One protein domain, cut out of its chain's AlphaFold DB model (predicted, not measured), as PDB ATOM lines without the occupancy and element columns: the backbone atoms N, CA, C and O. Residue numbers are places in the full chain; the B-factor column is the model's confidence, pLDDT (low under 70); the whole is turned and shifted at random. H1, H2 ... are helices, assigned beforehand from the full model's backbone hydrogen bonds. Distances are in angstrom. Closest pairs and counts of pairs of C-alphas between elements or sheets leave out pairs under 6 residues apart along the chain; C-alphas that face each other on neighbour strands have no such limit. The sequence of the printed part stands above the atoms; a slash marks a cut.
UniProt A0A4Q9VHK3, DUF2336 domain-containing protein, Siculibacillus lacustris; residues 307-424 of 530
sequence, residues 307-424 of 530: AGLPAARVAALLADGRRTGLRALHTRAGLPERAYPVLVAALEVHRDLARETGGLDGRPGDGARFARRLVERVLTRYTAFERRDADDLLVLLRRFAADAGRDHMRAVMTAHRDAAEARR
ATOM      1  N   ALA A 307     193.610 141.896 193.021       95.62
ATOM      2  CA  ALA A 307     194.350 141.216 191.956       95.62
ATOM      3  C   ALA A 307     195.783 141.752 191.764       95.62
ATOM      4  O   ALA A 307     196.541 141.183 190.967       95.62
ATOM      5  N   GLY A 308     196.160 142.853 192.424       95.25
ATOM      6  CA  GLY A 308     197.428 143.546 192.183       95.25
ATOM      7  C   GLY A 308     197.574 143.959 190.716       95.25
ATOM      8  O   GLY A 308     198.534 143.563 190.047       95.25
ATOM      9  N   LEU A 309     196.569 144.660 190.183       96.44
ATOM     10  CA  LEU A 309     196.509 145.152 188.804       96.44
ATOM     11  C   LEU A 309     196.155 146.650 188.793       96.44
ATOM     12  O   LEU A 309     195.394 147.080 189.650       96.44
ATOM     13  N   PRO A 310     196.626 147.445 187.811       95.06
ATOM     14  CA  PRO A 310     196.230 148.850 187.698       95.06
ATOM     15  C   PRO A 310     194.714 149.007 187.501       95.06
ATOM     16  O   PRO A 310     194.147 148.311 186.652       95.06
ATOM     17  N   ALA A 311     194.089 149.958 188.202       92.00
ATOM     18  CA  ALA A 311     192.647 150.221 188.147       92.00
ATOM     19  C   ALA A 311     192.113 150.359 186.712       92.00
ATOM     20  O   ALA A 311     191.215 149.625 186.309       92.00
ATOM     21  N   ALA A 312     192.770 151.168 185.871       92.94
ATOM     22  CA  ALA A 312     192.410 151.332 184.458       92.94
ATOM     23  C   ALA A 312     192.367 150.011 183.654       92.94
ATOM     24  O   ALA A 312     191.561 149.861 182.736       92.94
ATOM     25  N   ARG A 313     193.204 149.019 183.998       94.81
ATOM     26  CA  ARG A 313     193.176 147.689 183.364       94.81
ATOM     27  C   ARG A 313     191.993 146.855 183.857       94.81
ATOM     28  O   ARG A 313     191.445 146.072 183.085       94.81
ATOM     29  N   VAL A 314     191.626 146.995 185.127       95.81
ATOM     30  CA  VAL A 314     190.476 146.310 185.726       95.81
ATOM     31  C   VAL A 314     189.164 146.889 185.201       95.81
ATOM     32  O   VAL A 314     188.344 146.117 184.710       95.81
ATOM     33  N   ALA A 315     189.023 148.216 185.167       92.19
ATOM     34  CA  ALA A 315     187.899 148.909 184.539       92.19
ATOM     35  C   ALA A 315     187.716 148.478 183.072       92.19
ATOM     36  O   ALA A 315     186.625 148.082 182.667       92.19
ATOM     37  N   ALA A 316     188.798 148.415 182.282       92.06
ATOM     38  CA  ALA A 316     188.732 147.929 180.900       92.06
ATOM     39  C   ALA A 316     188.224 146.474 180.784       92.06
ATOM     40  O   ALA A 316     187.430 146.175 179.892       92.06
ATOM     41  N   LEU A 317     188.640 145.569 181.683       93.12
ATOM     42  CA  LEU A 317     188.162 144.177 181.717       93.12
ATOM     43  C   LEU A 317     186.693 144.065 182.160       93.12
ATOM     44  O   LEU A 317     185.956 143.223 181.643       93.12
ATOM     45  N   LEU A 318     186.263 144.900 183.109       91.62
ATOM     46  CA  LEU A 318     184.890 144.929 183.614       91.62
ATOM     47  C   LEU A 318     183.923 145.576 182.608       91.62
ATOM     48  O   LEU A 318     182.808 145.074 182.443       91.62
ATOM     49  N   ALA A 319     184.360 146.590 181.858       88.00
ATOM     50  CA  ALA A 319     183.606 147.197 180.763       88.00
ATOM     51  C   ALA A 319     183.412 146.225 179.582       88.00
ATOM     52  O   ALA A 319     182.279 145.984 179.163       88.00
ATOM     53  N   ASP A 320     184.501 145.616 179.099       88.56
ATOM     54  CA  ASP A 320     184.524 144.611 178.020       88.56
ATOM     55  C   ASP A 320     183.702 143.355 178.370       88.56
ATOM     56  O   ASP A 320     183.008 142.785 177.529       88.56
ATOM     57  N   GLY A 321     183.733 142.926 179.635       87.38
ATOM     58  CA  GLY A 321     182.802 141.932 180.170       87.38
ATOM     59  C   GLY A 321     182.949 140.511 179.621       87.38
ATOM     60  O   GLY A 321     182.154 139.636 179.975       87.38
ATOM     61  N   ARG A 322     183.970 140.233 178.799       91.00
ATOM     62  CA  ARG A 322     184.266 138.885 178.297       91.00
ATOM     63  C   ARG A 322     184.460 137.916 179.462       91.00
ATOM     64  O   ARG A 322     185.367 138.072 180.280       91.00
ATOM     65  N   ARG A 323     183.641 136.858 179.502       91.56
ATOM     66  CA  ARG A 323     183.608 135.872 180.599       91.56
ATOM     67  C   ARG A 323     184.968 135.229 180.898       91.56
ATOM     68  O   ARG A 323     185.243 134.928 182.050       91.56
ATOM     69  N   THR A 324     185.845 135.067 179.908       93.06
ATOM     70  CA  THR A 324     187.228 134.595 180.116       93.06
ATOM     71  C   THR A 324     188.087 135.593 180.901       93.06
ATOM     72  O   THR A 324     188.824 135.185 181.798       93.06
ATOM     73  N   GLY A 325     187.959 136.894 180.621       92.19
ATOM     74  CA  GLY A 325     188.627 137.968 181.361       92.19
ATOM     75  C   GLY A 325     188.093 138.102 182.787       92.19
ATOM     76  O   GLY A 325     188.879 138.108 183.732       92.19
ATOM     77  N   LEU A 326     186.764 138.100 182.952       93.94
ATOM     78  CA  LEU A 326     186.113 138.120 184.271       93.94
ATOM     79  C   LEU A 326     186.516 136.910 185.127       93.94
ATOM     80  O   LEU A 326     186.786 137.057 186.318       93.94
ATOM     81  N   ARG A 327     186.609 135.717 184.525       95.00
ATOM     82  CA  ARG A 327     187.074 134.495 185.194       95.00
ATOM     83  C   ARG A 327     188.512 134.628 185.687       95.00
ATOM     84  O   ARG A 327     188.781 134.344 186.849       95.00
ATOM     85  N   ALA A 328     189.420 135.086 184.822       94.12
ATOM     86  CA  ALA A 328     190.823 135.283 185.176       94.12
ATOM     87  C   ALA A 328     190.994 136.329 186.294       94.12
ATOM     88  O   ALA A 328     191.782 136.112 187.215       94.12
ATOM     89  N   LEU A 329     190.227 137.424 186.246       95.06
ATOM     90  CA  LEU A 329     190.222 138.462 187.279       95.06
ATOM     91  C   LEU A 329     189.702 137.925 188.625       95.06
ATOM     92  O   LEU A 329     190.364 138.108 189.642       95.06
ATOM     93  N   HIS A 330     188.579 137.199 188.625       95.12
ATOM     94  CA  HIS A 330     188.007 136.572 189.823       95.12
ATOM     95  C   HIS A 330     188.987 135.615 190.514       95.12
ATOM     96  O   HIS A 330     189.213 135.722 191.718       95.12
ATOM     97  N   THR A 331     189.589 134.693 189.754       95.25
ATOM     98  CA  THR A 331     190.571 133.741 190.291       95.25
ATOM     99  C   THR A 331     191.818 134.461 190.813       95.25
ATOM    100  O   THR A 331     192.334 134.096 191.865       95.25
ATOM    101  N   ARG A 332     192.288 135.515 190.128       95.69
ATOM    102  CA  ARG A 332     193.453 136.302 190.563       95.69
ATOM    103  C   ARG A 332     193.186 137.126 191.828       95.69
ATOM    104  O   ARG A 332     194.102 137.289 192.622       95.69
ATOM    105  N   ALA A 333     191.955 137.590 192.032       95.06
ATOM    106  CA  ALA A 333     191.520 138.286 193.245       95.06
ATOM    107  C   ALA A 333     191.288 137.353 194.457       95.06
ATOM    108  O   ALA A 333     190.858 137.817 195.510       95.06
ATOM    109  N   GLY A 334     191.525 136.039 194.321       94.44
ATOM    110  CA  GLY A 334     191.412 135.074 195.422       94.44
ATOM    111  C   GLY A 334     189.984 134.836 195.928       94.44
ATOM    112  O   GLY A 334     189.798 134.319 197.029       94.44
ATOM    113  N   LEU A 335     188.965 135.216 195.151       94.12
ATOM    114  CA  LEU A 335     187.568 135.130 195.577       94.12
ATOM    115  C   LEU A 335     187.041 133.678 195.536       94.12
ATOM    116  O   LEU A 335     187.390 132.916 194.630       94.12
ATOM    117  N   PRO A 336     186.154 133.275 196.470       93.12
ATOM    118  CA  PRO A 336     185.534 131.952 196.465       93.12
ATOM    119  C   PRO A 336     184.758 131.661 195.175       93.12
ATOM    120  O   PRO A 336     183.874 132.421 194.792       93.12
ATOM    121  N   GLU A 337     184.989 130.498 194.566       90.25
ATOM    122  CA  GLU A 337     184.338 130.045 193.319       90.25
ATOM    123  C   GLU A 337     182.799 130.144 193.314       90.25
ATOM    124  O   GLU A 337     182.186 130.394 192.274       90.25
ATOM    125  N   ARG A 338     182.159 130.022 194.486       88.62
ATOM    126  CA  ARG A 338     180.708 130.204 194.659       88.62
ATOM    127  C   ARG A 338     180.206 131.632 194.394       88.62
ATOM    128  O   ARG A 338     179.034 131.789 194.070       88.62
ATOM    129  N   ALA A 339     181.060 132.651 194.511       91.00
ATOM    130  CA  ALA A 339     180.712 134.058 194.284       91.00
ATOM    131  C   ALA A 339     180.721 134.444 192.793       91.00
ATOM    132  O   ALA A 339     179.970 135.330 192.383       91.00
ATOM    133  N   TYR A 340     181.518 133.750 191.971       92.56
ATOM    134  CA  TYR A 340     181.689 134.045 190.546       92.56
ATOM    135  C   TYR A 340     180.375 134.197 189.749       92.56
ATOM    136  O   TYR A 340     180.255 135.182 189.018       92.56
ATOM    137  N   PRO A 341     179.362 133.307 189.872       90.44
ATOM    138  CA  PRO A 341     178.126 133.430 189.097       90.44
ATOM    139  C   PRO A 341     177.333 134.692 189.445       90.44
ATOM    140  O   PRO A 341     176.743 135.300 188.559       90.44
ATOM    141  N   VAL A 342     177.342 135.096 190.720       91.81
ATOM    142  CA  VAL A 342     176.627 136.285 191.198       91.81
ATOM    143  C   VAL A 342     177.321 137.556 190.722       91.81
ATOM    144  O   VAL A 342     176.651 138.454 190.226       91.81
ATOM    145  N   LEU A 343     178.657 137.609 190.784       92.38
ATOM    146  CA  LEU A 343     179.439 138.737 190.266       92.38
ATOM    147  C   LEU A 343     179.238 138.919 188.755       92.38
ATOM    148  O   LEU A 343     178.992 140.033 188.298       92.38
ATOM    149  N   VAL A 344     179.278 137.833 187.974       92.56
ATOM    150  CA  VAL A 344     179.000 137.895 186.527       92.56
ATOM    151  C   VAL A 344     177.559 138.333 186.262       92.56
ATOM    152  O   VAL A 344     177.353 139.222 185.440       92.56
ATOM    153  N   ALA A 345     176.576 137.774 186.976       92.38
ATOM    154  CA  ALA A 345     175.178 138.171 186.829       92.38
ATOM    155  C   ALA A 345     174.964 139.656 187.161       92.38
ATOM    156  O   ALA A 345     174.283 140.338 186.402       92.38
ATOM    157  N   ALA A 346     175.575 140.172 188.230       93.81
ATOM    158  CA  ALA A 346     175.506 141.582 188.613       93.81
ATOM    159  C   ALA A 346     176.094 142.503 187.538       93.81
ATOM    160  O   ALA A 346     175.421 143.430 187.096       93.81
ATOM    161  N   LEU A 347     177.295 142.203 187.038       92.62
ATOM    162  CA  LEU A 347     177.929 142.986 185.974       92.62
ATOM    163  C   LEU A 347     177.142 142.932 184.653       92.62
ATOM    164  O   LEU A 347     177.047 143.931 183.946       92.62
ATOM    165  N   GLU A 348     176.576 141.777 184.293       92.19
ATOM    166  CA  GLU A 348     175.729 141.645 183.101       92.19
ATOM    167  C   GLU A 348     174.419 142.429 183.254       92.19
ATOM    168  O   GLU A 348     174.122 143.265 182.405       92.19
ATOM    169  N   VAL A 349     173.683 142.248 184.357       93.75
ATOM    170  CA  VAL A 349     172.432 142.982 184.628       93.75
ATOM    171  C   VAL A 349     172.673 144.488 184.711       93.75
ATOM    172  O   VAL A 349     171.859 145.245 184.191       93.75
ATOM    173  N   HIS A 350     173.780 144.940 185.307       93.06
ATOM    174  CA  HIS A 350     174.127 146.359 185.355       93.06
ATOM    175  C   HIS A 350     174.293 146.940 183.945       93.06
ATOM    176  O   HIS A 350     173.743 147.997 183.646       93.06
ATOM    177  N   ARG A 351     175.037 146.260 183.058       90.50
ATOM    178  CA  ARG A 351     175.195 146.708 181.662       90.50
ATOM    179  C   ARG A 351     173.869 146.686 180.903       90.50
ATOM    180  O   ARG A 351     173.646 147.557 180.070       90.50
ATOM    181  N   ASP A 352     173.008 145.709 181.167       91.81
ATOM    182  CA  ASP A 352     171.698 145.608 180.521       91.81
ATOM    183  C   ASP A 352     170.775 146.752 180.982       91.81
ATOM    184  O   ASP A 352     170.283 147.502 180.143       91.81
ATOM    185  N   LEU A 353     170.655 146.987 182.296       90.50
ATOM    186  CA  LEU A 353     169.905 148.117 182.860       90.50
ATOM    187  C   LEU A 353     170.429 149.469 182.366       90.50
ATOM    188  O   LEU A 353     169.635 150.292 181.930       90.50
ATOM    189  N   ALA A 354     171.747 149.693 182.373       87.94
ATOM    190  CA  ALA A 354     172.330 150.956 181.917       87.94
ATOM    191  C   ALA A 354     172.040 151.251 180.431       87.94
ATOM    192  O   ALA A 354     171.903 152.414 180.056       87.94
ATOM    193  N   ARG A 355     171.900 150.218 179.584       88.31
ATOM    194  CA  ARG A 355     171.447 150.377 178.189       88.31
ATOM    195  C   ARG A 355     169.939 150.606 178.088       88.31
ATOM    196  O   ARG A 355     169.516 151.400 177.260       88.31
ATOM    197  N   GLU A 356     169.147 149.912 178.904       88.44
ATOM    198  CA  GLU A 356     167.681 150.015 178.922       88.44
ATOM    199  C   GLU A 356     167.187 151.380 179.434       88.44
ATOM    200  O   GLU A 356     166.220 151.914 178.899       88.44
ATOM    201  N   THR A 357     167.831 151.954 180.458       83.94
ATOM    202  CA  THR A 357     167.419 153.229 181.079       83.94
ATOM    203  C   THR A 357     168.211 154.443 180.595       83.94
ATOM    204  O   THR A 357     167.864 155.565 180.950       83.94
ATOM    205  N   GLY A 358     169.287 154.243 179.827       79.00
ATOM    206  CA  GLY A 358     170.260 155.297 179.515       79.00
ATOM    207  C   GLY A 358     171.161 155.681 180.699       79.00
ATOM    208  O   GLY A 358     171.862 156.687 180.627       79.00
ATOM    209  N   GLY A 359     171.155 154.889 181.777       79.62
ATOM    210  CA  GLY A 359     171.847 155.175 183.033       79.62
ATOM    211  C   GLY A 359     170.896 155.665 184.125       79.62
ATOM    212  O   GLY A 359     169.777 155.161 184.253       79.62
ATOM    213  N   LEU A 360     171.372 156.611 184.933       80.81
ATOM    214  CA  LEU A 360     170.595 157.284 185.970       80.81
ATOM    215  C   LEU A 360     169.770 158.418 185.333       80.81
ATOM    216  O   LEU A 360     170.327 159.278 184.652       80.81
ATOM    217  N   ASP A 361     168.450 158.403 185.533       78.00
ATOM    218  CA  ASP A 361     167.507 159.394 184.989       78.00
ATOM    219  C   ASP A 361     167.362 160.659 185.856       78.00
ATOM    220  O   ASP A 361     166.631 161.580 185.487       78.00
ATOM    221  N   GLY A 362     168.033 160.704 187.012       78.38
ATOM    222  CA  GLY A 362     168.073 161.865 187.903       78.38
ATOM    223  C   GLY A 362     166.768 162.146 188.655       78.38
ATOM    224  O   GLY A 362     166.678 163.145 189.370       78.38
ATOM    225  N   ARG A 363     165.747 161.287 188.536       81.12
ATOM    226  CA  ARG A 363     164.514 161.416 189.324       81.12
ATOM    227  C   ARG A 363     164.790 161.130 190.806       81.12
ATOM    228  O   ARG A 363     165.731 160.402 191.135       81.12
ATOM    229  N   PRO A 364     163.948 161.615 191.731       73.94
ATOM    230  CA  PRO A 364     164.164 161.346 193.145       73.94
ATOM    231  C   PRO A 364     164.170 159.841 193.452       73.94
ATOM    232  O   PRO A 364     163.319 159.083 192.975       73.94
ATOM    233  N   GLY A 365     165.175 159.398 194.210       79.38
ATOM    234  CA  GLY A 365     165.393 157.984 194.531       79.38
ATOM    235  C   GLY A 365     165.844 157.096 193.363       79.38
ATOM    236  O   GLY A 365     165.770 155.874 193.491       79.38
ATOM    237  N   ASP A 366     166.312 157.667 192.249       84.00
ATOM    238  CA  ASP A 366     166.764 156.933 191.059       84.00
ATOM    239  C   ASP A 366     167.905 155.942 191.339       84.00
ATOM    240  O   ASP A 366     167.741 154.756 191.064       84.00
ATOM    241  N   GLY A 367     168.995 156.353 191.996       86.06
ATOM    242  CA  GLY A 367     170.083 155.428 192.356       86.06
ATOM    243  C   GLY A 367     169.605 154.225 193.186       86.06
ATOM    244  O   GLY A 367     169.950 153.079 192.895       86.06
ATOM    245  N   ALA A 368     168.715 154.454 194.157       86.69
ATOM    246  CA  ALA A 368     168.119 153.383 194.958       86.69
ATOM    247  C   ALA A 368     167.151 152.501 194.141       86.69
ATOM    248  O   ALA A 368     167.092 151.286 194.331       86.69
ATOM    249  N   ARG A 369     166.423 153.084 193.180       89.38
ATOM    250  CA  ARG A 369     165.561 152.362 192.229       89.38
ATOM    251  C   ARG A 369     166.375 151.486 191.275       89.38
ATOM    252  O   ARG A 369     165.965 150.360 190.987       89.38
ATOM    253  N   PHE A 370     167.512 151.986 190.792       90.19
ATOM    254  CA  PHE A 370     168.457 151.248 189.959       90.19
ATOM    255  C   PHE A 370     169.035 150.062 190.737       90.19
ATOM    256  O   PHE A 370     168.911 148.928 190.276       90.19
ATOM    257  N   ALA A 371     169.540 150.300 191.954       90.75
ATOM    258  CA  ALA A 371     170.021 149.256 192.859       90.75
ATOM    259  C   ALA A 371     168.960 148.170 193.109       90.75
ATOM    260  O   ALA A 371     169.257 146.980 193.011       90.75
ATOM    261  N   ARG A 372     167.698 148.563 193.350       93.19
ATOM    262  CA  ARG A 372     166.580 147.624 193.533       93.19
ATOM    263  C   ARG A 372     166.347 146.750 192.297       93.19
ATOM    264  O   ARG A 372     166.346 145.527 192.410       93.19
ATOM    265  N   ARG A 373     166.222 147.358 191.111       93.00
ATOM    266  CA  ARG A 373     166.040 146.630 189.838       93.00
ATOM    267  C   ARG A 373     167.220 145.706 189.528       93.00
ATOM    268  O   ARG A 373     167.018 144.609 189.006       93.00
ATOM    269  N   LEU A 374     168.440 146.141 189.844       93.69
ATOM    270  CA  LEU A 374     169.672 145.377 189.665       93.69
ATOM    271  C   LEU A 374     169.641 144.103 190.510       93.69
ATOM    272  O   LEU A 374     169.719 143.008 189.954       93.69
ATOM    273  N   VAL A 375     169.444 144.213 191.826       93.44
ATOM    274  CA  VAL A 375     169.423 143.037 192.707       93.44
ATOM    275  C   VAL A 375     168.214 142.121 192.460       93.44
ATOM    276  O   VAL A 375     168.375 140.902 192.499       93.44
ATOM    277  N   GLU A 376     167.039 142.661 192.110       92.88
ATOM    278  CA  GLU A 376     165.855 141.876 191.708       92.88
ATOM    279  C   GLU A 376     166.156 141.001 190.472       92.88
ATOM    280  O   GLU A 376     165.916 139.786 190.473       92.88
ATOM    281  N   ARG A 377     166.761 141.582 189.424       93.81
ATOM    282  CA  ARG A 377     167.161 140.850 188.208       93.81
ATOM    283  C   ARG A 377     168.333 139.892 188.449       93.81
ATOM    284  O   ARG A 377     168.339 138.808 187.865       93.81
ATOM    285  N   VAL A 378     169.293 140.234 189.313       92.75
ATOM    286  CA  VAL A 378     170.389 139.328 189.714       92.75
ATOM    287  C   VAL A 378     169.850 138.114 190.458       92.75
ATOM    288  O   VAL A 378     170.214 136.994 190.105       92.75
ATOM    289  N   LEU A 379     168.953 138.310 191.429       89.88
ATOM    290  CA  LEU A 379     168.297 137.222 192.150       89.88
ATOM    291  C   LEU A 379     167.550 136.307 191.172       89.88
ATOM    292  O   LEU A 379     167.753 135.098 191.209       89.88
ATOM    293  N   THR A 380     166.785 136.890 190.243       89.31
ATOM    294  CA  THR A 380     166.025 136.161 189.210       89.31
ATOM    295  C   THR A 380     166.936 135.327 188.302       89.31
ATOM    296  O   THR A 380     166.688 134.137 188.090       89.31
ATOM    297  N   ARG A 381     168.036 135.913 187.797       86.88
ATOM    298  CA  ARG A 381     169.043 135.183 187.006       86.88
ATOM    299  C   ARG A 381     169.718 134.090 187.830       86.88
ATOM    300  O   ARG A 381     169.947 133.008 187.305       86.88
ATOM    301  N   TYR A 382     170.022 134.343 189.102       82.56
ATOM    302  CA  TYR A 382     170.694 133.375 189.967       82.56
ATOM    303  C   TYR A 382     169.793 132.178 190.310       82.56
ATOM    304  O   TYR A 382     170.255 131.043 190.232       82.56
ATOM    305  N   THR A 383     168.499 132.397 190.575       79.38
ATOM    306  CA  THR A 383     167.523 131.315 190.813       79.38
ATOM    307  C   THR A 383     167.285 130.414 189.601       79.38
ATOM    308  O   THR A 383     166.866 129.276 189.777       79.38
ATOM    309  N   ALA A 384     167.567 130.888 188.382       77.56
ATOM    310  CA  ALA A 384     167.472 130.078 187.167       77.56
ATOM    311  C   ALA A 384     168.646 129.087 186.995       77.56
ATOM    312  O   ALA A 384     168.572 128.189 186.157       77.56
ATOM    313  N   PHE A 385     169.728 129.220 187.774       67.19
ATOM    314  CA  PHE A 385     170.819 128.245 187.800       67.19
ATOM    315  C   PHE A 385     170.559 127.186 188.878       67.19
ATOM    316  O   PHE A 385     170.842 127.408 190.054       67.19
ATOM    317  N   GLU A 386     170.073 126.011 188.471       53.31
ATOM    318  CA  GLU A 386     169.834 124.873 189.369       53.31
ATOM    319  C   GLU A 386     171.105 124.468 190.143       53.31
ATOM    320  O   GLU A 386     172.020 123.839 189.603       53.31
ATOM    321  N   ARG A 387     171.171 124.810 191.436       59.12
ATOM    322  CA  ARG A 387     172.233 124.380 192.357       59.12
ATOM    323  C   ARG A 387     171.656 124.065 193.733       59.12
ATOM    324  O   ARG A 387     171.088 124.938 194.376       59.12
ATOM    325  N   ARG A 388     171.853 122.823 194.188       53.22
ATOM    326  CA  ARG A 388     171.379 122.329 195.497       53.22
ATOM    327  C   ARG A 388     172.196 122.831 196.696       53.22
ATOM    328  O   ARG A 388     171.728 122.708 197.817       53.22
ATOM    329  N   ASP A 389     173.362 123.434 196.458       54.50
ATOM    330  CA  ASP A 389     174.302 123.878 197.501       54.50
ATOM    331  C   ASP A 389     174.314 125.419 197.675       54.50
ATOM    332  O   ASP A 389     175.325 126.008 198.062       54.50
ATOM    333  N   ALA A 390     173.229 126.102 197.285       60.47
ATOM    334  CA  ALA A 390     173.195 127.557 197.067       60.47
ATOM    335  C   ALA A 390     172.417 128.373 198.122       60.47
ATOM    336  O   ALA A 390     172.357 129.602 198.011       60.47
ATOM    337  N   ASP A 391     171.832 127.724 199.132       74.31
ATOM    338  CA  ASP A 391     170.827 128.332 200.015       74.31
ATOM    339  C   ASP A 391     171.327 129.575 200.769       74.31
ATOM    340  O   ASP A 391     170.652 130.605 200.748       74.31
ATOM    341  N   ASP A 392     172.538 129.556 201.335       82.25
ATOM    342  CA  ASP A 392     173.113 130.721 202.034       82.25
ATOM    343  C   ASP A 392     173.257 131.952 201.122       82.25
ATOM    344  O   ASP A 392     173.031 133.091 201.541       82.25
ATOM    345  N   LEU A 393     173.638 131.739 199.855       85.75
ATOM    346  CA  LEU A 393     173.838 132.827 198.895       85.75
ATOM    347  C   LEU A 393     172.497 133.332 198.343       85.75
ATOM    348  O   LEU A 393     172.346 134.533 198.126       85.75
ATOM    349  N   LEU A 394     171.499 132.450 198.211       87.06
ATOM    350  CA  LEU A 394     170.107 132.832 197.957       87.06
ATOM    351  C   LEU A 394     169.531 133.671 199.106       87.06
ATOM    352  O   LEU A 394     168.887 134.688 198.850       87.06
ATOM    353  N   VAL A 395     169.773 133.284 200.361       88.31
ATOM    354  CA  VAL A 395     169.357 134.045 201.552       88.31
ATOM    355  C   VAL A 395     170.035 135.418 201.583       88.31
ATOM    356  O   VAL A 395     169.354 136.425 201.788       88.31
ATOM    357  N   LEU A 396     171.340 135.489 201.299       88.62
ATOM    358  CA  LEU A 396     172.073 136.755 201.221       88.62
ATOM    359  C   LEU A 396     171.509 137.685 200.133       88.62
ATOM    360  O   LEU A 396     171.229 138.850 200.414       88.62
ATOM    361  N   LEU A 397     171.281 137.172 198.920       90.44
ATOM    362  CA  LEU A 397     170.714 137.945 197.808       90.44
ATOM    363  C   LEU A 397     169.275 138.401 198.078       90.44
ATOM    364  O   LEU A 397     168.928 139.540 197.774       90.44
ATOM    365  N   ARG A 398     168.446 137.557 198.706       90.75
ATOM    366  CA  ARG A 398     167.099 137.942 199.162       90.75
ATOM    367  C   ARG A 398     167.150 139.072 200.191       90.75
ATOM    368  O   ARG A 398     166.327 139.982 200.113       90.75
ATOM    369  N   ARG A 399     168.125 139.071 201.112       89.44
ATOM    370  CA  ARG A 399     168.318 140.195 202.044       89.44
ATOM    371  C   ARG A 399     168.779 141.463 201.324       89.44
ATOM    372  O   ARG A 399     168.234 142.522 201.613       89.44
ATOM    373  N   PHE A 400     169.701 141.371 200.363       91.12
ATOM    374  CA  PHE A 400     170.109 142.530 199.555       91.12
ATOM    375  C   PHE A 400     168.929 143.125 198.763       91.12
ATOM    376  O   PHE A 400     168.797 144.345 198.701       91.12
ATOM    377  N   ALA A 401     168.031 142.290 198.228       89.81
ATOM    378  CA  ALA A 401     166.801 142.749 197.580       89.81
ATOM    379  C   ALA A 401     165.830 143.432 198.557       89.81
ATOM    380  O   ALA A 401     165.297 144.499 198.254       89.81
ATOM    381  N   ALA A 402     165.644 142.866 199.753       88.62
ATOM    382  CA  ALA A 402     164.817 143.473 200.796       88.62
ATOM    383  C   ALA A 402     165.385 144.815 201.301       88.62
ATOM    384  O   ALA A 402     164.616 145.734 201.572       88.62
ATOM    385  N   ASP A 403     166.712 144.943 201.408       87.62
ATOM    386  CA  ASP A 403     167.394 146.206 201.717       87.62
ATOM    387  C   ASP A 403     167.140 147.254 200.632       87.62
ATOM    388  O   ASP A 403     166.556 148.294 200.922       87.62
ATOM    389  N   ALA A 404     167.482 146.953 199.375       87.56
ATOM    390  CA  ALA A 404     167.322 147.894 198.266       87.56
ATOM    391  C   ALA A 404     165.854 148.321 198.062       87.56
ATOM    392  O   ALA A 404     165.577 149.457 197.677       87.56
ATOM    393  N   GLY A 405     164.895 147.436 198.365       87.25
ATOM    394  CA  GLY A 405     163.471 147.768 198.388       87.25
ATOM    395  C   GLY A 405     163.108 148.804 199.457       87.25
ATOM    396  O   GLY A 405     162.365 149.744 199.164       87.25
ATOM    397  N   ARG A 406     163.662 148.677 200.670       87.50
ATOM    398  CA  ARG A 406     163.488 149.667 201.745       87.50
ATOM    399  C   ARG A 406     164.188 150.986 201.424       87.50
ATOM    400  O   ARG A 406     163.579 152.037 201.598       87.50
ATOM    401  N   ASP A 407     165.417 150.940 200.919       84.56
ATOM    402  CA  ASP A 407     166.203 152.131 200.570       84.56
ATOM    403  C   ASP A 407     165.536 152.942 199.453       84.56
ATOM    404  O   ASP A 407     165.427 154.165 199.546       84.56
ATOM    405  N   HIS A 408     164.987 152.266 198.438       85.31
ATOM    406  CA  HIS A 408     164.190 152.920 197.404       85.31
ATOM    407  C   HIS A 408     162.929 153.583 197.975       85.31
ATOM    408  O   HIS A 408     162.661 154.742 197.660       85.31
ATOM    409  N   MET A 409     162.185 152.890 198.846       86.25
ATOM    410  CA  MET A 409     160.997 153.463 199.489       86.25
ATOM    411  C   MET A 409     161.348 154.699 200.329       86.25
ATOM    412  O   MET A 409     160.660 155.712 200.242       86.25
ATOM    413  N   ARG A 410     162.446 154.662 201.093       83.56
ATOM    414  CA  ARG A 410     162.926 155.813 201.877       83.56
ATOM    415  C   ARG A 410     163.258 156.999 200.990       83.56
ATOM    416  O   ARG A 410     162.748 158.079 201.252       83.56
ATOM    417  N   ALA A 411     164.030 156.789 199.924       82.69
ATOM    418  CA  ALA A 411     164.418 157.856 199.006       82.69
ATOM    419  C   ALA A 411     163.212 158.498 198.285       82.69
ATOM    420  O   ALA A 411     163.217 159.695 198.004       82.69
ATOM    421  N   VAL A 412     162.159 157.717 198.019       83.06
ATOM    422  CA  VAL A 412     160.874 158.222 197.512       83.06
ATOM    423  C   VAL A 412     160.134 159.025 198.593       83.06
ATOM    424  O   VAL A 412     159.679 160.135 198.326       83.06
ATOM    425  N   MET A 413     160.057 158.521 199.827       85.00
ATOM    426  CA  MET A 413     159.385 159.207 200.940       85.00
ATOM    427  C   MET A 413     160.076 160.516 201.354       85.00
ATOM    428  O   MET A 413     159.384 161.504 201.603       85.00
ATOM    429  N   THR A 414     161.413 160.567 201.389       82.69
ATOM    430  CA  THR A 414     162.162 161.808 201.648       82.69
ATOM    431  C   THR A 414     161.901 162.829 200.550       82.69
ATOM    432  O   THR A 414     161.534 163.956 200.853       82.69
ATOM    433  N   ALA A 415     161.946 162.419 199.280       81.00
ATOM    434  CA  ALA A 415     161.638 163.303 198.160       81.00
ATOM    435  C   ALA A 415     160.196 163.840 198.182       81.00
ATOM    436  O   ALA A 415     159.958 164.998 197.840       81.00
ATOM    437  N   HIS A 416     159.220 163.027 198.601       80.69
ATOM    438  CA  HIS A 416     157.846 163.494 198.791       80.69
ATOM    439  C   HIS A 416     157.722 164.501 199.941       80.69
ATOM    440  O   HIS A 416     156.954 165.458 199.801       80.69
ATOM    441  N   ARG A 417     158.474 164.317 201.038       81.12
ATOM    442  CA  ARG A 417     158.559 165.279 202.148       81.12
ATOM    443  C   ARG A 417     159.178 166.593 201.674       81.12
ATOM    444  O   ARG A 417     158.514 167.617 201.782       81.12
ATOM    445  N   ASP A 418     160.349 166.538 201.047       80.31
ATOM    446  CA  ASP A 418     161.062 167.698 200.498       80.31
ATOM    447  C   ASP A 418     160.186 168.489 199.520       80.31
ATOM    448  O   ASP A 418     160.069 169.706 199.606       80.31
ATOM    449  N   ALA A 419     159.494 167.798 198.610       81.25
ATOM    450  CA  ALA A 419     158.581 168.438 197.671       81.25
ATOM    451  C   ALA A 419     157.335 169.027 198.359       81.25
ATOM    452  O   ALA A 419     156.759 169.995 197.862       81.25
ATOM    453  N   ALA A 420     156.866 168.452 199.472       79.38
ATOM    454  CA  ALA A 420     155.766 169.013 200.255       79.38
ATOM    455  C   ALA A 420     156.204 170.248 201.054       79.38
ATOM    456  O   ALA A 420     155.453 171.216 201.120       79.38
ATOM    457  N   GLU A 421     157.416 170.234 201.595       78.25
ATOM    458  CA  GLU A 421     158.041 171.343 202.310       78.25
ATOM    459  C   GLU A 421     158.380 172.508 201.375       78.25
ATOM    460  O   GLU A 421     157.946 173.632 201.620       78.25
ATOM    461  N   ALA A 422     158.993 172.237 200.221       79.62
ATOM    462  CA  ALA A 422     159.214 173.231 199.173       79.62
ATOM    463  C   ALA A 422     157.899 173.874 198.690       79.62
ATOM    464  O   ALA A 422     157.857 175.075 198.442       79.62
ATOM    465  N   ARG A 423     156.793 173.113 198.619       82.81
ATOM    466  CA  ARG A 423     155.449 173.661 198.335       82.81
ATOM    467  C   ARG A 423     154.859 174.499 199.475       82.81
ATOM    468  O   ARG A 423     153.983 175.310 199.199       82.81
ATOM    469  N   ARG A 424     155.290 174.304 200.728       77.75
ATOM    470  CA  ARG A 424     154.890 175.131 201.886       77.75
ATOM    471  C   ARG A 424     155.706 176.420 201.978       77.75
ATOM    472  O   ARG A 424     155.139 177.449 202.322       77.75
TER     473      ARG A 424
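This is residues 307 to 424 of the 530 residues of the protein "DUF2336 domain-containing protein" of Siculibacillus lacustris (UniProt A0A4Q9VHK3). A long helix, H5, and the shorter H4 fold back on each other as a helical hairpin; H3 crosses H4 on the side away from H5, and the small pair H1 and H2 sits by the first residues of H3. The last residues of H5, 417 to 424, stick out as a free arm. The printed part has 118 residues with five named helices, in the order H1 to H5, and no named strand: the class is all helix. It is loose, with a radius of gyration of the C-alphas of 17.3 A, and elongated, spanning 56 by 37 by 25 A.

H5, residues 391 to 424, touches H4, residues 366 to 383, at a shallow tilt of 20 degrees, opposite ways; their closest C-alphas, of Ala 368 and His 408, are 4.7 A apart. H4 touches H3, residues 340 to 357, at a steep tilt of 47 degrees, opposite ways, closest at the C-alphas of Ala 346 and Val 378, 5.7 A. H3 and H5 are apart. H2, residues 323 to 332, touches H3 at residues 340 to 344 alone, closest at the C-alphas of His 330 and Tyr 340, 6.8 A. H1, residues 311 to 320, and H2 only just touch, with 3 pairs of C-alphas within 8 A, only at the corner by their tight link. In all five helices every O i to N i+4 pair is within hydrogen-bond range.

H5 is 49.5 A long, from C-alpha 391 at (170.827, 128.332, 200.015) to C-alpha 424 at (154.890, 175.131, 201.886). H4 measures 25.6 A, H3 25.7 A, H2 14.0 A and H1 14.1 A; H1 begins at C-alpha 311, (192.647, 150.221, 188.147).

The C-alphas of Thr 324 and Arg 424, the two farthest apart, are 56.2 A apart. The printed part has no cut and no long link. Residues 385 to 390 have pLDDT under 70.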